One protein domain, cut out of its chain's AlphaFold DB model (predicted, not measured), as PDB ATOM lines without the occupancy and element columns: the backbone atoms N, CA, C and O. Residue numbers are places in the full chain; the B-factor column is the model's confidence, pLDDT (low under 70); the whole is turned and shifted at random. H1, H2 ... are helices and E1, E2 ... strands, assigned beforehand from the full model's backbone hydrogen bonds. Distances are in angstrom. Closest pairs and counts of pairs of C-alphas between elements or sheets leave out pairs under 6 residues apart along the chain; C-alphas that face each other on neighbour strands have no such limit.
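Overview. This is residues 15 to 170 of the 177 residues of an uncharacterized protein of Planctomycetes bacterium Pla163 (UniProt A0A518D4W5). Two helices side by side, H1 and H3, make a bar with a lobe at each end: H2 with the hairpin of E1 and E2 at one, and H4 packed on the sheet of E3, E4 and E5 at the other. Residues 15 to 27, with no named element, fold up on the side of this bar turned away from the lobes. The printed part has 156 residues, with four named helices and five named strands in the order H1 H2 E1 E2 H3 H4 E3 E4 E5; the class is mixed, helices and strands, and both sheets, E1 - E2 and E3 - E4 - E5, are antiparallel. It is only just compact, close to loose, with a radius of gyration of the C-alphas of 18.0 A and spans of 52 by 41 by 34 A.

Along the chain. H1, residues 35 to 57, begins at C-alpha 35 (152.178, 141.813, 187.430) and is 32.4 A long. H2 is residues 70 to 79, 14.2 A. E1, residues 85 to 91, and E2, residues 97 to 103, measure 18.6 A and 19.0 A. H3 is residues 110 to 123, 19.8 A, starting at C-alpha 110 (170.971, 148.888, 169.870). H4 is residues 126 to 136, 15.2 A. E3, E4 and E5 are residues 145 to 149, 154 to 158 and 164 to 169; E5 ends at C-alpha 169 (153.064, 132.672, 173.240).

Arrangement. H1 and H3 touch, opposite ways at a shallow tilt of 26 degrees; their closest C-alphas, Thr 49 and Leu 112, are 5.9 A apart. H1 is apart from H2. H2 comes closest to E2 at the C-alphas of Leu 70 and Tyr 101, 6.3 A. The hairpin E1 and E2 has N 88 and O 100 at 2.8 A. H1 and H4 only just touch, only at their ends, with 3 pairs of C-alphas within 8 A; Leu 35 and Ala 127 are closest, 5.5 A. H4 is on the sheet of E3, E4 and E5, at a height over the sheet of 9.0 A. That sheet is a meander, each strand the antiparallel neighbour of the one before; N 147 and O 156 are 2.9 A apart, N 157 and O 166 2.8 A. In H1, H2, H3 and H4 every O i to N i+4 pair is within hydrogen-bond range.

Size, cuts and confidence. The C-alphas farthest apart, those of Pro 61 and Asp 141, are 53.5 A apart. The printed part has no cut, and the link from H1 to H2 is long, 12 residues. The mean pLDDT of the printed part is 86.9; residues 62 to 64 and 136 to 141 are under 70.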
ATOM      1  N   GLY A  15     166.821 152.687 179.884       88.81
ATOM      2  CA  GLY A  15     166.887 153.296 181.215       88.81
ATOM      3  C   GLY A  15     166.822 154.819 181.234       88.81
ATOM      4  O   GLY A  15     166.553 155.414 182.282       88.81
ATOM      5  N   GLN A  16     167.027 155.455 180.079       88.25
ATOM      6  CA  GLN A  16     166.851 156.895 179.882       88.25
ATOM      7  C   GLN A  16     165.430 157.263 179.427       88.25
ATOM      8  O   GLN A  16     165.042 158.424 179.539       88.25
ATOM      9  N   ILE A  17     164.669 156.295 178.908       90.75
ATOM     10  CA  ILE A  17     163.360 156.505 178.267       90.75
ATOM     11  C   ILE A  17     162.223 155.999 179.161       90.75
ATOM     12  O   ILE A  17     161.152 156.603 179.211       90.75
ATOM     13  N   LEU A  18     162.445 154.879 179.847       91.56
ATOM     14  CA  LEU A  18     161.427 154.131 180.567       91.56
ATOM     15  C   LEU A  18     161.513 154.356 182.073       91.56
ATOM     16  O   LEU A  18     162.589 154.346 182.681       91.56
ATOM     17  N   SER A  19     160.339 154.488 182.681       88.19
ATOM     18  CA  SER A  19     160.181 154.559 184.128       88.19
ATOM     19  C   SER A  19     158.861 153.934 184.556       88.19
ATOM     20  O   SER A  19     157.855 154.077 183.857       88.19
ATOM     21  N   ILE A  20     158.850 153.311 185.728       85.56
ATOM     22  CA  ILE A  20     157.635 152.844 186.398       85.56
ATOM     23  C   ILE A  20     157.485 153.654 187.675       85.56
ATOM     24  O   ILE A  20     158.420 153.726 188.460       85.56
ATOM     25  N   GLU A  21     156.330 154.295 187.867       83.81
ATOM     26  CA  GLU A  21     156.034 155.069 189.087       83.81
ATOM     27  C   GLU A  21     157.112 156.122 189.443       83.81
ATOM     28  O   GLU A  21     157.299 156.494 190.597       83.81
ATOM     29  N   GLY A  22     157.815 156.640 188.429       82.50
ATOM     30  CA  GLY A  22     158.903 157.613 188.588       82.50
ATOM     31  C   GLY A  22     160.279 157.003 188.873       82.50
ATOM     32  O   GLY A  22     161.268 157.737 188.894       82.50
ATOM     33  N   GLU A  23     160.375 155.685 189.034       86.12
ATOM     34  CA  GLU A  23     161.637 154.963 189.150       86.12
ATOM     35  C   GLU A  23     162.152 154.531 187.773       86.12
ATOM     36  O   GLU A  23     161.420 153.997 186.937       86.12
ATOM     37  N   ARG A  24     163.433 154.805 187.515       86.44
ATOM     38  CA  ARG A  24     164.102 154.448 186.259       86.44
ATOM     39  C   ARG A  24     164.328 152.947 186.188       86.44
ATOM     40  O   ARG A  24     164.703 152.348 187.191       86.44
ATOM     41  N   LEU A  25     164.225 152.388 184.980       87.69
ATOM     42  CA  LEU A  25     164.470 150.966 184.713       87.69
ATOM     43  C   LEU A  25     165.781 150.448 185.323       87.69
ATOM     44  O   LEU A  25     165.808 149.340 185.841       87.69
ATOM     45  N   ASP A  26     166.834 151.267 185.313       82.31
ATOM     46  CA  ASP A  26     168.165 150.923 185.836       82.31
ATOM     47  C   ASP A  26     168.173 150.538 187.325       82.31
ATOM     48  O   ASP A  26     169.106 149.882 187.786       82.31
ATOM     49  N   ASN A  27     167.147 150.957 188.067       83.12
ATOM     50  CA  ASN A  27     167.000 150.698 189.496       83.12
ATOM     51  C   ASN A  27     165.932 149.634 189.799       83.12
ATOM     52  O   ASN A  27     165.777 149.245 190.953       83.12
ATOM     53  N   LEU A  28     165.201 149.159 188.786       85.94
ATOM     54  CA  LEU A  28     164.112 148.211 188.983       85.94
ATOM     55  C   LEU A  28     164.643 146.780 189.101       85.94
ATOM     56  O   LEU A  28     165.331 146.274 188.215       85.94
ATOM     57  N   GLU A  29     164.230 146.081 190.154       89.69
ATOM     58  CA  GLU A  29     164.351 144.626 190.238       89.69
ATOM     59  C   GLU A  29     163.121 143.982 189.582       89.69
ATOM     60  O   GLU A  29     162.067 143.851 190.204       89.69
ATOM     61  N   LEU A  30     163.239 143.573 188.311       89.62
ATOM     62  CA  LEU A  30     162.103 143.054 187.534       89.62
ATOM     63  C   LEU A  30     161.407 141.858 188.201       89.62
ATOM     64  O   LEU A  30     160.185 141.751 188.146       89.62
ATOM     65  N   ALA A  31     162.168 140.987 188.869       88.81
ATOM     66  CA  ALA A  31     161.632 139.824 189.574       88.81
ATOM     67  C   ALA A  31     160.742 140.189 190.778       88.81
ATOM     68  O   ALA A  31     159.902 139.383 191.177       88.81
ATOM     69  N   ALA A  32     160.911 141.387 191.345       90.62
ATOM     70  CA  ALA A  32     160.134 141.879 192.480       90.62
ATOM     71  C   ALA A  32     158.914 142.719 192.057       90.62
ATOM     72  O   ALA A  32     158.071 143.047 192.896       90.62
ATOM     73  N   LEU A  33     158.802 143.079 190.773       91.88
ATOM     74  CA  LEU A  33     157.705 143.910 190.289       91.88
ATOM     75  C   LEU A  33     156.368 143.149 190.293       91.88
ATOM     76  O   LEU A  33     156.302 141.990 189.876       91.88
ATOM     77  N   PRO A  34     155.261 143.805 190.686       94.06
ATOM     78  CA  PRO A  34     153.937 143.214 190.560       94.06
ATOM     79  C   PRO A  34     153.546 143.058 189.084       94.06
ATOM     80  O   PRO A  34     153.956 143.844 188.227       94.06
ATOM     81  N   LEU A  35     152.658 142.098 188.791       93.44
ATOM     82  CA  LEU A  35     152.178 141.813 187.430       93.44
ATOM     83  C   LEU A  35     151.710 143.070 186.679       93.44
ATOM     84  O   LEU A  35     152.004 143.234 185.500       93.44
ATOM     85  N   ALA A  36     151.001 143.978 187.356       93.69
ATOM     86  CA  ALA A  36     150.517 145.214 186.745       93.69
ATOM     87  C   ALA A  36     151.662 146.118 186.251       93.69
ATOM     88  O   ALA A  36     151.581 146.635 185.139       93.69
ATOM     89  N   ALA A  37     152.736 146.253 187.036       94.00
ATOM     90  CA  ALA A  37     153.918 147.026 186.662       94.00
ATOM     91  C   ALA A  37     154.681 146.360 185.509       94.00
ATOM     92  O   ALA A  37     155.076 147.035 184.563       94.00
ATOM     93  N   LEU A  38     154.815 145.030 185.528       93.75
ATOM     94  CA  LEU A  38     155.428 144.270 184.432       93.75
ATOM     95  C   LEU A  38     154.649 144.420 183.119       93.75
ATOM     96  O   LEU A  38     155.240 144.599 182.054       93.75
ATOM     97  N   MET A  39     153.318 144.390 183.189       92.44
ATOM     98  CA  MET A  39     152.445 144.607 182.035       92.44
ATOM     99  C   MET A  39     152.530 146.040 181.509       92.44
ATOM    100  O   MET A  39     152.520 146.238 180.294       92.44
ATOM    101  N   ASP A  40     152.610 147.031 182.397       93.38
ATOM    102  CA  ASP A  40     152.811 148.423 182.003       93.38
ATOM    103  C   ASP A  40     154.172 148.616 181.327       93.38
ATOM    104  O   ASP A  40     154.229 149.078 180.188       93.38
ATOM    105  N   LEU A  41     155.252 148.133 181.945       93.62
ATOM    106  CA  LEU A  41     156.591 148.162 181.361       93.62
ATOM    107  C   LEU A  41     156.617 147.484 179.991       93.62
ATOM    108  O   LEU A  41     157.117 148.056 179.027       93.62
ATOM    109  N   SER A  42     156.009 146.303 179.871       92.38
ATOM    110  CA  SER A  42     155.911 145.575 178.607       92.38
ATOM    111  C   SER A  42     155.231 146.405 177.512       92.38
ATOM    112  O   SER A  42     155.694 146.404 176.369       92.38
ATOM    113  N   LYS A  43     154.169 147.152 177.843       92.75
ATOM    114  CA  LYS A  43     153.506 148.074 176.905       92.75
ATOM    115  C   LYS A  43     154.397 149.257 176.544       92.75
ATOM    116  O   LYS A  43     154.471 149.609 175.366       92.75
ATOM    117  N   GLN A  44     155.073 149.858 177.523       94.69
ATOM    118  CA  GLN A  44     155.981 150.973 177.270       94.69
ATOM    119  C   GLN A  44     157.125 150.557 176.332       94.69
ATOM    120  O   GLN A  44     157.383 151.258 175.356       94.69
ATOM    121  N   VAL A  45     157.741 149.391 176.566       94.44
ATOM    122  CA  VAL A  45     158.782 148.830 175.687       94.44
ATOM    123  C   VAL A  45     158.235 148.578 174.287       94.44
ATOM    124  O   VAL A  45     158.867 148.975 173.315       94.44
ATOM    125  N   GLY A  46     157.044 147.979 174.176       92.88
ATOM    126  CA  GLY A  46     156.401 147.739 172.882       92.88
ATOM    127  C   GLY A  46     156.193 149.026 172.082       92.88
ATOM    128  O   GLY A  46     156.488 149.060 170.893       92.88
ATOM    129  N   ARG A  47     155.773 150.112 172.741       94.38
ATOM    130  CA  ARG A  47     155.641 151.428 172.102       94.38
ATOM    131  C   ARG A  47     156.984 151.960 171.596       94.38
ATOM    132  O   ARG A  47     157.057 152.362 170.441       94.38
ATOM    133  N   VAL A  48     158.031 151.920 172.425       95.25
ATOM    134  CA  VAL A  48     159.381 152.364 172.030       95.25
ATOM    135  C   VAL A  48     159.907 151.535 170.856       95.25
ATOM    136  O   VAL A  48     160.441 152.096 169.906       95.25
ATOM    137  N   THR A  49     159.706 150.213 170.887       94.88
ATOM    138  CA  THR A  49     160.061 149.319 169.776       94.88
ATOM    139  C   THR A  49     159.354 149.737 168.489       94.88
ATOM    140  O   THR A  49     160.021 149.970 167.488       94.88
ATOM    141  N   SER A  50     158.025 149.881 168.503       92.81
ATOM    142  CA  SER A  50     157.264 150.219 167.295       92.81
ATOM    143  C   SER A  50     157.572 151.618 166.754       92.81
ATOM    144  O   SER A  50     157.544 151.830 165.544       92.81
ATOM    145  N   GLU A  51     157.850 152.586 167.630       94.88
ATOM    146  CA  GLU A  51     158.284 153.928 167.227       94.88
ATOM    147  C   GLU A  51     159.653 153.884 166.535       94.88
ATOM    148  O   GLU A  51     159.829 154.505 165.486       94.88
ATOM    149  N   GLU A  52     160.597 153.113 167.077       95.19
ATOM    150  CA  GLU A  52     161.936 152.951 166.511       95.19
ATOM    151  C   GLU A  52     161.921 152.158 165.194       95.19
ATOM    152  O   GLU A  52     162.538 152.588 164.220       95.19
ATOM    153  N   GLU A  53     161.172 151.052 165.122       94.00
ATOM    154  CA  GLU A  53     160.965 150.280 163.888       94.00
ATOM    155  C   GLU A  53     160.401 151.170 162.780       94.00
ATOM    156  O   GLU A  53     160.968 151.224 161.689       94.00
ATOM    157  N   ARG A  54     159.338 151.933 163.072       92.19
ATOM    158  CA  ARG A  54     158.730 152.860 162.108       92.19
ATOM    159  C   ARG A  54     159.715 153.933 161.656       92.19
ATOM    160  O   ARG A  54     159.842 154.167 160.461       92.19
ATOM    161  N   ARG A  55     160.443 154.555 162.589       93.75
ATOM    162  CA  ARG A  55     161.437 155.594 162.274       93.75
ATOM    163  C   ARG A  55     162.490 155.090 161.288       93.75
ATOM    164  O   ARG A  55     162.914 155.841 160.413       93.75
ATOM    165  N   ILE A  56     162.945 153.851 161.463       92.50
ATOM    166  CA  ILE A  56     163.932 153.242 160.573       92.50
ATOM    167  C   ILE A  56     163.274 152.904 159.234       92.50
ATOM    168  O   ILE A  56     163.799 153.323 158.209       92.50
ATOM    169  N   LEU A  57     162.116 152.236 159.236       89.38
ATOM    170  CA  LEU A  57     161.367 151.879 158.024       89.38
ATOM    171  C   LEU A  57     161.091 153.083 157.120       89.38
ATOM    172  O   LEU A  57     161.376 153.017 155.929       89.38
ATOM    173  N   ASP A  58     160.633 154.199 157.689       89.19
ATOM    174  CA  ASP A  58     160.337 155.436 156.954       89.19
ATOM    175  C   ASP A  58     161.587 156.053 156.290       89.19
ATOM    176  O   ASP A  58     161.474 156.903 155.406       89.19
ATOM    177  N   SER A  59     162.787 155.649 156.722       88.69
ATOM    178  CA  SER A  59     164.067 156.113 156.177       88.69
ATOM    179  C   SER A  59     164.689 155.168 155.145       88.69
ATOM    180  O   SER A  59     165.652 155.562 154.482       88.69
ATOM    181  N   LEU A  60     164.167 153.945 154.999       85.75
ATOM    182  CA  LEU A  60     164.720 152.949 154.084       85.75
ATOM    183  C   LEU A  60     164.164 153.133 152.666       85.75
ATOM    184  O   LEU A  60     162.956 153.297 152.486       85.75
ATOM    185  N   PRO A  61     165.016 153.079 151.630       80.69
ATOM    186  CA  PRO A  61     164.536 153.018 150.262       80.69
ATOM    187  C   PRO A  61     163.876 151.651 150.004       80.69
ATOM    188  O   PRO A  61     164.450 150.603 150.286       80.69
ATOM    189  N   ASP A  62     162.693 151.672 149.387       68.12
ATOM    190  CA  ASP A  62     161.863 150.501 149.048       68.12
ATOM    191  C   ASP A  62     162.616 149.268 148.463       68.12
ATOM    192  O   ASP A  62     162.299 148.142 148.849       68.12
ATOM    193  N   PRO A  63     163.648 149.395 147.590       58.94
ATOM    194  CA  PRO A  63     164.377 148.231 147.060       58.94
ATOM    195  C   PRO A  63     165.238 147.449 148.072       58.94
ATOM    196  O   PRO A  63     165.797 146.419 147.692       58.94
ATOM    197  N   GLU A  64     165.377 147.895 149.324       61.09
ATOM    198  CA  GLU A  64     166.181 147.209 150.353       61.09
ATOM    199  C   GLU A  64     165.364 146.257 151.245       61.09
ATOM    200  O   GLU A  64     165.921 145.567 152.100       61.09
ATOM    201  N   LEU A  65     164.048 146.167 151.036       77.94
ATOM    202  CA  LEU A  65     163.152 145.430 151.922       77.94
ATOM    203  C   LEU A  65     162.995 143.960 151.488       77.94
ATOM    204  O   LEU A  65     162.347 143.641 150.490       77.94
ATOM    205  N   PHE A  66     163.586 143.038 152.257       86.00
ATOM    206  CA  PHE A  66     163.455 141.592 152.039       86.00
ATOM    207  C   PHE A  66     162.235 141.017 152.774       86.00
ATOM    208  O   PHE A  66     162.305 140.638 153.947       86.00
ATOM    209  N   TYR A  67     161.112 140.952 152.064       89.19
ATOM    210  CA  TYR A  67     159.866 140.383 152.573       89.19
ATOM    211  C   TYR A  67     159.854 138.853 152.496       89.19
ATOM    212  O   TYR A  67     160.248 138.255 151.494       89.19
ATOM    213  N   VAL A  68     159.333 138.220 153.543       90.81
ATOM    214  CA  VAL A  68     159.182 136.771 153.683       90.81
ATOM    215  C   VAL A  68     157.801 136.412 154.233       90.81
ATOM    216  O   VAL A  68     157.125 137.217 154.883       90.81
ATOM    217  N   SER A  69     157.367 135.179 153.970       90.62
ATOM    218  CA  SER A  69     156.160 134.628 154.591       90.62
ATOM    219  C   SER A  69     156.378 134.378 156.091       90.62
ATOM    220  O   SER A  69     157.513 134.308 156.565       90.62
ATOM    221  N   LEU A  70     155.295 134.194 156.854       88.69
ATOM    222  CA  LEU A  70     155.386 133.795 158.266       88.69
ATOM    223  C   LEU A  70     156.124 132.454 158.446       88.69
ATOM    224  O   LEU A  70     156.897 132.292 159.389       88.69
ATOM    225  N   GLU A  71     155.887 131.489 157.557       91.06
ATOM    226  CA  GLU A  71     156.528 130.171 157.613       91.06
ATOM    227  C   GLU A  71     158.043 130.276 157.392       91.06
ATOM    228  O   GLU A  71     158.828 129.713 158.163       91.06
ATOM    229  N   ASP A  72     158.453 131.073 156.405       92.50
ATOM    230  CA  ASP A  72     159.864 131.337 156.127       92.50
ATOM    231  C   ASP A  72     160.514 132.120 157.267       92.50
ATOM    232  O   ASP A  72     161.585 131.737 157.737       92.50
ATOM    233  N   ALA A  73     159.863 133.174 157.772       91.25
ATOM    234  CA  ALA A  73     160.365 133.956 158.900       91.25
ATOM    235  C   ALA A  73     160.614 133.066 160.124       91.25
ATOM    236  O   ALA A  73     161.688 133.119 160.727       91.25
ATOM    237  N   ARG A  74     159.657 132.191 160.468       90.44
ATOM    238  CA  ARG A  74     159.804 131.218 161.562       90.44
ATOM    239  C   ARG A  74     160.953 130.249 161.307       90.44
ATOM    240  O   ARG A  74     161.752 130.017 162.211       90.44
ATOM    241  N   SER A  75     161.066 129.710 160.097       91.81
ATOM    242  CA  SER A  75     162.142 128.778 159.730       91.81
ATOM    243  C   SER A  75     163.521 129.433 159.827       91.81
ATOM    244  O   SER A  75     164.447 128.876 160.421       91.81
ATOM    245  N   LEU A  76     163.648 130.657 159.317       93.12
ATOM    246  CA  LEU A  76     164.870 131.454 159.376       93.12
ATOM    247  C   LEU A  76     165.229 131.830 160.816       93.12
ATOM    248  O   LEU A  76     166.398 131.749 161.193       93.12
ATOM    249  N   TYR A  77     164.241 132.202 161.630       90.69
ATOM    250  CA  TYR A  77     164.434 132.499 163.046       90.69
ATOM    251  C   TYR A  77     164.885 131.268 163.842       90.69
ATOM    252  O   TYR A  77     165.807 131.356 164.648       90.69
ATOM    253  N   LEU A  78     164.278 130.102 163.595       89.12
ATOM    254  CA  LEU A  78     164.686 128.843 164.224       89.12
ATOM    255  C   LEU A  78     166.130 128.471 163.866       89.12
ATOM    256  O   LEU A  78     166.865 127.988 164.726       89.12
ATOM    257  N   ALA A  79     166.545 128.725 162.622       91.25
ATOM    258  CA  ALA A  79     167.917 128.502 162.175       91.25
ATOM    259  C   ALA A  79     168.912 129.526 162.753       91.25
ATOM    260  O   ALA A  79     170.066 129.187 163.009       91.25
ATOM    261  N   ASN A  80     168.486 130.776 162.956       91.69
ATOM    262  CA  ASN A  80     169.300 131.827 163.557       91.69
ATOM    263  C   ASN A  80     168.446 132.778 164.418       91.69
ATOM    264  O   ASN A  80     167.901 133.756 163.892       91.69
ATOM    265  N   PRO A  81     168.418 132.576 165.748       87.94
ATOM    266  CA  PRO A  81     167.641 133.409 166.664       87.94
ATOM    267  C   PRO A  81     168.124 134.857 166.748       87.94
ATOM    268  O   PRO A  81     167.427 135.692 167.311       87.94
ATOM    269  N   SER A  82     169.297 135.186 166.201       88.88
ATOM    270  CA  SER A  82     169.782 136.572 166.157       88.88
ATOM    271  C   SER A  82     169.056 137.413 165.106       88.88
ATOM    272  O   SER A  82     169.170 138.635 165.133       88.88
ATOM    273  N   ARG A  83     168.314 136.779 164.185       92.12
ATOM    274  CA  ARG A  83     167.497 137.493 163.201       92.12
ATOM    275  C   ARG A  83     166.396 138.293 163.889       92.12
ATOM    276  O   ARG A  83     165.901 137.897 164.950       92.12
ATOM    277  N   TYR A  84     166.039 139.411 163.274       93.81
ATOM    278  CA  TYR A  84     165.004 140.317 163.749       93.81
ATOM    279  C   TYR A  84     163.993 140.535 162.629       93.81
ATOM    280  O   TYR A  84     164.371 140.953 161.539       93.81
ATOM    281  N   PHE A  85     162.721 140.255 162.895       93.44
ATOM    282  CA  PHE A  85     161.646 140.390 161.919       93.44
ATOM    283  C   PHE A  85     160.618 141.421 162.364       93.44
ATOM    284  O   PHE A  85     160.198 141.409 163.519       93.44
ATOM    285  N   VAL A  86     160.180 142.265 161.435       92.12
ATOM    286  CA  VAL A  86     159.085 143.218 161.660       92.12
ATOM    287  C   VAL A  86     157.830 142.705 160.960       92.12
ATOM    288  O   VAL A  86     157.900 142.293 159.802       92.12
ATOM    289  N   ASP A  87     156.701 142.710 161.669       89.62
ATOM    290  CA  ASP A  87     155.379 142.433 161.097       89.62
ATOM    291  C   ASP A  87     154.916 143.648 160.286       89.62
ATOM    292  O   ASP A  87     154.800 144.760 160.807       89.62
ATOM    293  N   MET A  88     154.673 143.426 158.999       86.00
ATOM    294  CA  MET A  88     154.185 144.416 158.056       86.00
ATOM    295  C   MET A  88     152.783 144.026 157.600       86.00
ATOM    296  O   MET A  88     152.576 143.004 156.938       86.00
ATOM    297  N   GLN A  89     151.814 144.890 157.891       83.44
ATOM    298  CA  GLN A  89     150.471 144.771 157.338       83.44
ATOM    299  C   GLN A  89     150.436 145.424 155.958       83.44
ATOM    300  O   GLN A  89     150.579 146.638 155.820       83.44
ATOM    301  N   ILE A  90     150.247 144.603 154.929       79.00
ATOM    302  CA  ILE A  90     150.075 145.053 153.551       79.00
ATOM    303  C   ILE A  90     148.583 145.044 153.256       79.00
ATOM    304  O   ILE A  90     147.975 143.982 153.128       79.00
ATOM    305  N   TYR A  91     148.001 146.234 153.162       77.06
ATOM    306  CA  TYR A  91     146.590 146.414 152.848       77.06
ATOM    307  C   TYR A  91     146.355 146.213 151.349       77.06
ATOM    308  O   TYR A  91     146.901 146.945 150.522       77.06
ATOM    309  N   GLU A  92     145.540 145.219 151.006       74.44
ATOM    310  CA  GLU A  92     145.066 144.976 149.638       74.44
ATOM    311  C   GLU A  92     143.765 145.761 149.376       74.44
ATOM    312  O   GLU A  92     143.519 146.220 148.259       74.44
ATOM    313  N   SER A  93     142.969 146.002 150.426       79.88
ATOM    314  CA  SER A  93     141.824 146.922 150.439       79.88
ATOM    315  C   SER A  93     141.600 147.514 151.843       79.88
ATOM    316  O   SER A  93     142.374 147.256 152.762       79.88
ATOM    317  N   ALA A  94     140.554 148.329 152.029       76.44
ATOM    318  CA  ALA A  94     140.249 148.952 153.325       76.44
ATOM    319  C   ALA A  94     139.965 147.933 154.448       76.44
ATOM    320  O   ALA A  94     140.260 148.217 155.606       76.44
ATOM    321  N   ASP A  95     139.438 146.755 154.095       77.81
ATOM    322  CA  ASP A  95     139.044 145.703 155.042       77.81
ATOM    323  C   ASP A  95     139.896 144.429 154.909       77.81
ATOM    324  O   ASP A  95     139.728 143.480 155.673       77.81
ATOM    325  N   GLU A  96     140.818 144.395 153.942       78.38
ATOM    326  CA  GLU A  96     141.639 143.226 153.638       78.38
ATOM    327  C   GLU A  96     143.114 143.599 153.676       78.38
ATOM    328  O   GLU A  96     143.592 144.446 152.918       78.38
ATOM    329  N   TYR A  97     143.845 142.940 154.563       80.31
ATOM    330  CA  TYR A  97     145.290 143.029 154.628       80.31
ATOM    331  C   TYR A  97     145.879 141.635 154.754       80.31
ATOM    332  O   TYR A  97     145.280 140.728 155.336       80.31
ATOM    333  N   ARG A  98     147.093 141.485 154.240       81.00
ATOM    334  CA  ARG A  98     147.937 140.332 154.525       81.00
ATOM    335  C   ARG A  98     149.096 140.755 155.411       81.00
ATOM    336  O   ARG A  98     149.669 141.827 155.230       81.00
ATOM    337  N   THR A  99     149.469 139.880 156.331       80.25
ATOM    338  CA  THR A  99     150.710 140.023 157.088       80.25
ATOM    339  C   THR A  99     151.868 139.455 156.274       80.25
ATOM    340  O   THR A  99     151.821 138.308 155.821       80.25
ATOM    341  N   GLN A 100     152.915 140.254 156.099       87.38
ATOM    342  CA  GLN A 100     154.231 139.797 155.662       87.38
ATOM    343  C   GLN A 100     155.263 140.163 156.715       87.38
ATOM    344  O   GLN A 100     155.100 141.135 157.445       87.38
ATOM    345  N   TYR A 101     156.338 139.389 156.782       91.25
ATOM    346  CA  TYR A 101     157.452 139.707 157.659       91.25
ATOM    347  C   TYR A 101     158.577 140.308 156.843       91.25
ATOM    348  O   TYR A 101     158.926 139.802 155.781       91.25
ATOM    349  N   LEU A 102     159.162 141.378 157.352       91.50
ATOM    350  CA  LEU A 102     160.385 141.945 156.817       91.50
ATOM    351  C   LEU A 102     161.566 141.420 157.631       91.50
ATOM    352  O   LEU A 102     161.570 141.562 158.856       91.50
ATOM    353  N   ASP A 103     162.571 140.841 156.971       92.81
ATOM    354  CA  ASP A 103     163.854 140.566 157.626       92.81
ATOM    355  C   ASP A 103     164.588 141.887 157.874       92.81
ATOM    356  O   ASP A 103     165.181 142.484 156.979       92.81
ATOM    357  N   PHE A 104     164.527 142.346 159.117       92.00
ATOM    358  CA  PHE A 104     165.036 143.637 159.561       92.00
ATOM    359  C   PHE A 104     166.423 143.538 160.199       92.00
ATOM    360  O   PHE A 104     166.912 144.489 160.809       92.00
ATOM    361  N   THR A 105     167.079 142.381 160.073       92.31
ATOM    362  CA  THR A 105     168.325 142.068 160.785       92.31
ATOM    363  C   THR A 105     169.446 143.073 160.500       92.31
ATOM    364  O   THR A 105     170.205 143.411 161.405       92.31
ATOM    365  N   LEU A 106     169.550 143.585 159.267       90.62
ATOM    366  CA  LEU A 106     170.584 144.559 158.880       90.62
ATOM    367  C   LEU A 106     170.333 145.973 159.418       90.62
ATOM    368  O   LEU A 106     171.256 146.786 159.450       90.62
ATOM    369  N   HIS A 107     169.105 146.258 159.844       91.81
ATOM    370  CA  HIS A 107     168.671 147.582 160.284       91.81
ATOM    371  C   HIS A 107     168.407 147.638 161.792       91.81
ATOM    372  O   HIS A 107     167.965 148.663 162.307       91.81
ATOM    373  N   VAL A 108     168.683 146.544 162.511       92.06
ATOM    374  CA  VAL A 108     168.459 146.472 163.951       92.06
ATOM    375  C   VAL A 108     169.377 147.464 164.670       92.06
ATOM    376  O   VAL A 108     170.594 147.478 164.473       92.06
ATOM    377  N   THR A 109     168.794 148.309 165.515       93.94
ATOM    378  CA  THR A 109     169.546 149.251 166.348       93.94
ATOM    379  C   THR A 109     169.793 148.665 167.731       93.94
ATOM    380  O   THR A 109     169.149 147.701 168.153       93.94
ATOM    381  N   GLU A 110     170.723 149.262 168.475       94.19
ATOM    382  CA  GLU A 110     170.971 148.888 169.870       94.19
ATOM    383  C   GLU A 110     169.700 149.021 170.726       94.19
ATOM    384  O   GLU A 110     169.419 148.145 171.540       94.19
ATOM    385  N   LEU A 111     168.865 150.031 170.455       95.00
ATOM    386  CA  LEU A 111     167.583 150.234 171.131       95.00
ATOM    387  C   LEU A 111     166.592 149.083 170.882       95.00
ATOM    388  O   LEU A 111     165.928 148.623 171.817       95.00
ATOM    389  N   LEU A 112     166.502 148.582 169.645       95.06
ATOM    390  CA  LEU A 112     165.669 147.415 169.319       95.06
ATOM    391  C   LEU A 112     166.193 146.142 169.992       95.06
ATOM    392  O   LEU A 112     165.413 145.323 170.487       95.06
ATOM    393  N   MET A 113     167.516 145.995 170.080       92.88
ATOM    394  CA  MET A 113     168.141 144.864 170.764       92.88
ATOM    395  C   MET A 113     167.925 144.901 172.279       92.88
ATOM    396  O   MET A 113     167.601 143.865 172.865       92.88
ATOM    397  N   GLU A 114     168.051 146.067 172.918       93.81
ATOM    398  CA  GLU A 114     167.689 146.251 174.328       93.81
ATOM    399  C   GLU A 114     166.207 145.949 174.561       93.81
ATOM    400  O   GLU A 114     165.874 145.202 175.480       93.81
ATOM    401  N   SER A 115     165.324 146.451 173.691       94.44
ATOM    402  CA  SER A 115     163.875 146.231 173.800       94.44
ATOM    403  C   SER A 115     163.523 144.752 173.751       94.44
ATOM    404  O   SER A 115     162.743 144.258 174.567       94.44
ATOM    405  N   ARG A 116     164.148 144.019 172.827       92.44
ATOM    406  CA  ARG A 116     163.976 142.575 172.711       92.44
ATOM    407  C   ARG A 116     164.449 141.843 173.964       92.44
ATOM    408  O   ARG A 116     163.712 141.000 174.469       92.44
ATOM    409  N   ARG A 117     165.639 142.167 174.480       91.38
ATOM    410  CA  ARG A 117     166.176 141.555 175.710       91.38
ATOM    411  C   ARG A 117     165.267 141.811 176.908       91.38
ATOM    412  O   ARG A 117     164.899 140.862 177.592       91.38
ATOM    413  N   LEU A 118     164.827 143.055 177.090       92.44
ATOM    414  CA  LEU A 118     163.942 143.414 178.190       92.44
ATOM    415  C   LEU A 118     162.581 142.710 178.084       92.44
ATOM    416  O   LEU A 118     162.057 142.234 179.085       92.44
ATOM    417  N   ARG A 119     162.011 142.572 176.879       90.88
ATOM    418  CA  ARG A 119     160.757 141.818 176.666       90.88
ATOM    419  C   ARG A 119     160.904 140.333 176.988       90.88
ATOM    420  O   ARG A 119     159.969 139.752 177.538       90.88
ATOM    421  N   VAL A 120     162.053 139.731 176.674       89.38
ATOM    422  CA  VAL A 120     162.370 138.351 177.077       89.38
ATOM    423  C   VAL A 120     162.442 138.253 178.600       89.38
ATOM    424  O   VAL A 120     161.808 137.372 179.173       89.38
ATOM    425  N   GLU A 121     163.147 139.173 179.262       90.81
ATOM    426  CA  GLU A 121     163.307 139.162 180.720       90.81
ATOM    427  C   GLU A 121     161.975 139.372 181.454       90.81
ATOM    428  O   GLU A 121     161.644 138.593 182.345       90.81
ATOM    429  N   ILE A 122     161.155 140.338 181.017       91.31
ATOM    430  CA  ILE A 122     159.786 140.528 181.526       91.31
ATOM    431  C   ILE A 122     158.974 139.241 181.347       91.31
ATOM    432  O   ILE A 122     158.308 138.792 182.279       91.31
ATOM    433  N   GLY A 123     159.040 138.634 180.159       87.44
ATOM    434  CA  GLY A 123     158.325 137.402 179.834       87.44
ATOM    435  C   GLY A 123     158.736 136.192 180.675       87.44
ATOM    436  O   GLY A 123     157.912 135.309 180.893       87.44
ATOM    437  N   ALA A 124     159.975 136.174 181.162       87.44
ATOM    438  CA  ALA A 124     160.527 135.119 182.007       87.44
ATOM    439  C   ALA A 124     160.251 135.320 183.509       87.44
ATOM    440  O   ALA A 124     160.640 134.482 184.323       87.44
ATOM    441  N   THR A 125     159.602 136.419 183.908       90.88
ATOM    442  CA  THR A 125     159.227 136.632 185.314       90.88
ATOM    443  C   THR A 125     158.145 135.647 185.757       90.88
ATOM    444  O   THR A 125     157.205 135.345 185.017       90.88
ATOM    445  N   THR A 126     158.220 135.199 187.015       90.75
ATOM    446  CA  THR A 126     157.240 134.266 187.595       90.75
ATOM    447  C   THR A 126     155.811 134.802 187.509       90.75
ATOM    448  O   THR A 126     154.902 134.052 187.172       90.75
ATOM    449  N   ALA A 127     155.605 136.105 187.733       89.94
ATOM    450  CA  ALA A 127     154.281 136.720 187.663       89.94
ATOM    451  C   ALA A 127     153.645 136.615 186.263       89.94
ATOM    452  O   ALA A 127     152.449 136.336 186.146       89.94
ATOM    453  N   ILE A 128     154.428 136.817 185.194       89.56
ATOM    454  CA  ILE A 128     153.948 136.657 183.815       89.56
ATOM    455  C   ILE A 128     153.714 135.180 183.499       89.56
ATOM    456  O   ILE A 128     152.678 134.837 182.931       89.56
ATOM    457  N   GLU A 129     154.625 134.299 183.909       88.69
ATOM    458  CA  GLU A 129     154.480 132.857 183.709       88.69
ATOM    459  C   GLU A 129     153.198 132.311 184.366       88.69
ATOM    460  O   GLU A 129     152.426 131.597 183.724       88.69
ATOM    461  N   GLU A 130     152.920 132.685 185.617       89.38
ATOM    462  CA  GLU A 130     151.697 132.298 186.331       89.38
ATOM    463  C   GLU A 130     150.435 132.848 185.663       89.38
ATOM    464  O   GLU A 130     149.445 132.122 185.533       89.38
ATOM    465  N   MET A 131     150.469 134.096 185.183       88.81
ATOM    466  CA  MET A 131     149.368 134.680 184.415       88.81
ATOM    467  C   MET A 131     149.088 133.872 183.141       88.81
ATOM    468  O   MET A 131     147.928 133.559 182.863       88.81
ATOM    469  N   LEU A 132     150.124 133.518 182.374       85.50
ATOM    470  CA  LEU A 132     149.982 132.741 181.137       85.50
ATOM    471  C   LEU A 132     149.408 131.348 181.422       85.50
ATOM    472  O   LEU A 132     148.440 130.933 180.781       85.50
ATOM    473  N   LYS A 133     149.930 130.659 182.445       85.50
ATOM    474  CA  LYS A 133     149.399 129.363 182.890       85.50
ATOM    475  C   LYS A 133     147.935 129.475 183.320       85.50
ATOM    476  O   LYS A 133     147.115 128.678 182.876       85.50
ATOM    477  N   GLY A 134     147.586 130.480 184.125       81.25
ATOM    478  CA  GLY A 134     146.224 130.706 184.617       81.25
ATOM    479  C   GLY A 134     145.217 131.089 183.527       81.25
ATOM    480  O   GLY A 134     144.051 130.699 183.590       81.25
ATOM    481  N   ALA A 135     145.654 131.816 182.496       74.25
ATOM    482  CA  ALA A 135     144.836 132.076 181.313       74.25
ATOM    483  C   ALA A 135     144.564 130.785 180.518       74.25
ATOM    484  O   ALA A 135     143.493 130.634 179.930       74.25
ATOM    485  N   SER A 136     145.509 129.841 180.541       67.94
ATOM    486  CA  SER A 136     145.438 128.583 179.800       67.94
ATOM    487  C   SER A 136     144.689 127.444 180.512       67.94
ATOM    488  O   SER A 136     144.244 126.519 179.832       67.94
ATOM    489  N   THR A 137     144.543 127.467 181.841       60.62
ATOM    490  CA  THR A 137     143.917 126.381 182.632       60.62
ATOM    491  C   THR A 137     142.384 126.407 182.650       60.62
ATOM    492  O   THR A 137     141.760 125.597 183.326       60.62
ATOM    493  N   ARG A 138     141.727 127.289 181.885       54.16
ATOM    494  CA  ARG A 138     140.253 127.383 181.844       54.16
ATOM    495  C   ARG A 138     139.530 126.295 181.027       54.16
ATOM    496  O   ARG A 138     138.355 126.470 180.722       54.16
ATOM    497  N   ALA A 139     140.170 125.177 180.693       51.84
ATOM    498  CA  ALA A 139     139.508 124.082 179.982       51.84
ATOM    499  C   ALA A 139     140.196 122.738 180.263       51.84
ATOM    500  O   ALA A 139     141.121 122.392 179.544       51.84
ATOM    501  N   ASP A 140     139.703 122.004 181.262       58.44
ATOM    502  CA  ASP A 140     140.075 120.636 181.675       58.44
ATOM    503  C   ASP A 140     141.098 120.576 182.830       58.44
ATOM    504  O   ASP A 140     142.233 121.033 182.704       58.44
ATOM    505  N   ASP A 141     140.681 119.989 183.963       68.38
ATOM    506  CA  ASP A 141     141.434 119.779 185.220       68.38
ATOM    507  C   ASP A 141     142.623 118.797 185.076       68.38
ATOM    508  O   ASP A 141     142.913 118.001 185.971       68.38
ATOM    509  N   VAL A 142     143.309 118.793 183.934       73.19
ATOM    510  CA  VAL A 142     144.467 117.929 183.688       73.19
ATOM    511  C   VAL A 142     145.718 118.626 184.229       73.19
ATOM    512  O   VAL A 142     146.029 119.737 183.791       73.19
ATOM    513  N   PRO A 143     146.469 118.011 185.163       80.81
ATOM    514  CA  PRO A 143     147.762 118.534 185.584       80.81
ATOM    515  C   PRO A 143     148.713 118.616 184.386       80.81
ATOM    516  O   PRO A 143     148.932 117.623 183.695       80.81
ATOM    517  N   LEU A 144     149.283 119.798 184.144       86.38
ATOM    518  CA  LEU A 144     150.207 120.029 183.034       86.38
ATOM    519  C   LEU A 144     151.634 120.244 183.536       86.38
ATOM    520  O   LEU A 144     151.869 121.014 184.472       86.38
ATOM    521  N   THR A 145     152.595 119.627 182.850       89.19
ATOM    522  CA  THR A 145     154.018 119.963 182.972       89.19
ATOM    523  C   THR A 145     154.363 121.026 181.940       89.19
ATOM    524  O   THR A 145     154.146 120.834 180.746       89.19
ATOM    525  N   TRP A 146     154.907 122.152 182.397       89.12
ATOM    526  CA  TRP A 146     155.197 123.302 181.544       89.12
ATOM    527  C   TRP A 146     156.671 123.360 181.157       89.12
ATOM    528  O   TRP A 146     157.547 123.253 182.014       89.12
ATOM    529  N   THR A 147     156.946 123.564 179.871       89.12
ATOM    530  CA  THR A 147     158.304 123.687 179.330       89.12
ATOM    531  C   THR A 147     158.403 124.855 178.361       89.12
ATOM    532  O   THR A 147     157.491 125.113 177.576       89.12
ATOM    533  N   TYR A 148     159.528 125.566 178.404       87.06
ATOM    534  CA  TYR A 148     159.831 126.596 177.419       87.06
ATOM    535  C   TYR A 148     160.388 125.962 176.143       87.06
ATOM    536  O   TYR A 148     161.337 125.178 176.175       87.06
ATOM    537  N   GLN A 149     159.817 126.345 175.007       86.12
ATOM    538  CA  GLN A 149     160.250 125.973 173.666       86.12
ATOM    539  C   GLN A 149     160.533 127.221 172.826       86.12
ATOM    540  O   GLN A 149     160.235 128.351 173.220       86.12
ATOM    541  N   ARG A 150     161.142 127.015 171.649       80.25
ATOM    542  CA  ARG A 150     161.501 128.082 170.694       80.25
ATOM    543  C   ARG A 150     162.232 129.240 171.377       80.25
ATOM    544  O   ARG A 150     161.828 130.395 171.301       80.25
ATOM    545  N   PHE A 151     163.304 128.889 172.087       81.31
ATOM    546  CA  PHE A 151     164.172 129.816 172.822       81.31
ATOM    547  C   PHE A 151     163.502 130.564 173.979       81.31
ATOM    548  O   PHE A 151     164.117 131.484 174.491       81.31
ATOM    549  N   GLY A 152     162.300 130.153 174.405       78.12
ATOM    550  CA  GLY A 152     161.506 130.791 175.463       78.12
ATOM    551  C   GLY A 152     160.261 131.521 174.949       78.12
ATOM    552  O   GLY A 152     159.457 131.985 175.749       78.12
ATOM    553  N   GLN A 153     160.073 131.595 173.625       79.88
ATOM    554  CA  GLN A 153     158.941 132.287 173.004       79.88
ATOM    555  C   GLN A 153     157.614 131.561 173.256       79.88
ATOM    556  O   GLN A 153     156.551 132.181 173.231       79.88
ATOM    557  N   ILE A 154     157.657 130.242 173.458       85.00
ATOM    558  CA  ILE A 154     156.459 129.430 173.655       85.00
ATOM    559  C   ILE A 154     156.578 128.662 174.961       85.00
ATOM    560  O   ILE A 154     157.528 127.909 175.160       85.00
ATOM    561  N   LEU A 155     155.585 128.827 175.826       88.31
ATOM    562  CA  LEU A 155     155.397 128.026 177.024       88.31
ATOM    563  C   LEU A 155     154.398 126.911 176.698       88.31
ATOM    564  O   LEU A 155     153.224 127.188 176.463       88.31
ATOM    565  N   VAL A 156     154.868 125.666 176.644       89.56
ATOM    566  CA  VAL A 156     154.082 124.488 176.248       89.56
ATOM    567  C   VAL A 156     153.721 123.668 177.481       89.56
ATOM    568  O   VAL A 156     154.601 123.320 178.268       89.56
ATOM    569  N   GLY A 157     152.433 123.373 177.650       89.81
ATOM    570  CA  GLY A 157     151.892 122.522 178.704       89.81
ATOM    571  C   GLY A 157     151.572 121.132 178.162       89.81
ATOM    572  O   GLY A 157     150.705 120.991 177.293       89.81
ATOM    573  N   CYS A 158     152.258 120.119 178.686       90.06
ATOM    574  CA  CYS A 158     152.083 118.719 178.310       90.06
ATOM    575  C   CYS A 158     151.364 117.916 179.401       90.06
ATOM    576  O   CYS A 158     151.558 118.184 180.589       90.06
ATOM    577  N   ASP A 159     150.571 116.919 178.999       88.75
ATOM    578  CA  ASP A 159     150.000 115.917 179.913       88.75
ATOM    579  C   ASP A 159     151.066 114.916 180.416       88.75
ATOM    580  O   ASP A 159     152.238 114.974 180.033       88.75
ATOM    581  N   GLU A 160     150.670 113.969 181.275       88.56
ATOM    582  CA  GLU A 160     151.565 112.919 181.797       88.56
ATOM    583  C   GLU A 160     152.136 111.994 180.705       88.56
ATOM    584  O   GLU A 160     153.194 111.393 180.897       88.56
ATOM    585  N   ALA A 161     151.462 111.882 179.557       89.88
ATOM    586  CA  ALA A 161     151.924 111.106 178.410       89.88
ATOM    587  C   ALA A 161     152.879 111.905 177.500       89.88
ATOM    588  O   ALA A 161     153.432 111.345 176.551       89.88
ATOM    589  N   GLY A 162     153.108 113.189 177.796       87.88
ATOM    590  CA  GLY A 162     153.971 114.084 177.030       87.88
ATOM    591  C   GLY A 162     153.291 114.725 175.819       87.88
ATOM    592  O   GLY A 162     153.977 115.358 175.014       87.88
ATOM    593  N   ASN A 163     151.971 114.592 175.666       88.62
ATOM    594  CA  ASN A 163     151.246 115.236 174.574       88.62
ATOM    595  C   ASN A 163     151.084 116.726 174.864       88.62
ATOM    596  O   ASN A 163     150.708 117.104 175.972       88.62
ATOM    597  N   GLU A 164     151.324 117.573 173.863       88.56
ATOM    598  CA  GLU A 164     150.996 118.996 173.954       88.56
ATOM    599  C   GLU A 164     149.480 119.171 174.091       88.56
ATOM    600  O   GLU A 164     148.713 118.815 173.197       88.56
ATOM    601  N   VAL A 165     149.054 119.746 175.216       85.31
ATOM    602  CA  VAL A 165     147.644 120.070 175.476       85.31
ATOM    603  C   VAL A 165     147.396 121.557 175.244       85.31
ATOM    604  O   VAL A 165     146.318 121.957 174.791       85.31
ATOM    605  N   ARG A 166     148.384 122.396 175.574       84.56
ATOM    606  CA  ARG A 166     148.288 123.857 175.499       84.56
ATOM    607  C   ARG A 166     149.631 124.479 175.147       84.56
ATOM    608  O   ARG A 166     150.679 123.971 175.536       84.56
ATOM    609  N   HIS A 167     149.582 125.654 174.534       86.75
ATOM    610  CA  HIS A 167     150.726 126.544 174.454       86.75
ATOM    611  C   HIS A 167     150.306 127.997 174.667       86.75
ATOM    612  O   HIS A 167     149.204 128.406 174.306       86.75
ATOM    613  N   CYS A 168     151.208 128.777 175.252       85.25
ATOM    614  CA  CYS A 168     151.099 130.220 175.381       85.25
ATOM    615  C   CYS A 168     152.282 130.865 174.678       85.25
ATOM    616  O   CYS A 168     153.419 130.410 174.815       85.25
ATOM    617  N   THR A 169     152.023 131.942 173.951       82.56
ATOM    618  CA  THR A 169     153.064 132.672 173.240       82.56
ATOM    619  C   THR A 169     153.445 133.926 174.010       82.56
ATOM    620  O   THR A 169     152.582 134.707 174.409       82.56
ATOM    621  N   VAL A 170     154.743 134.123 174.211       79.25
ATOM    622  CA  VAL A 170     155.296 135.300 174.876       79.25
ATOM    623  C   VAL A 170     155.673 136.323 173.796       79.25
ATOM    624  O   VAL A 170     156.520 136.024 172.951       79.25
TER     625      VAL A 170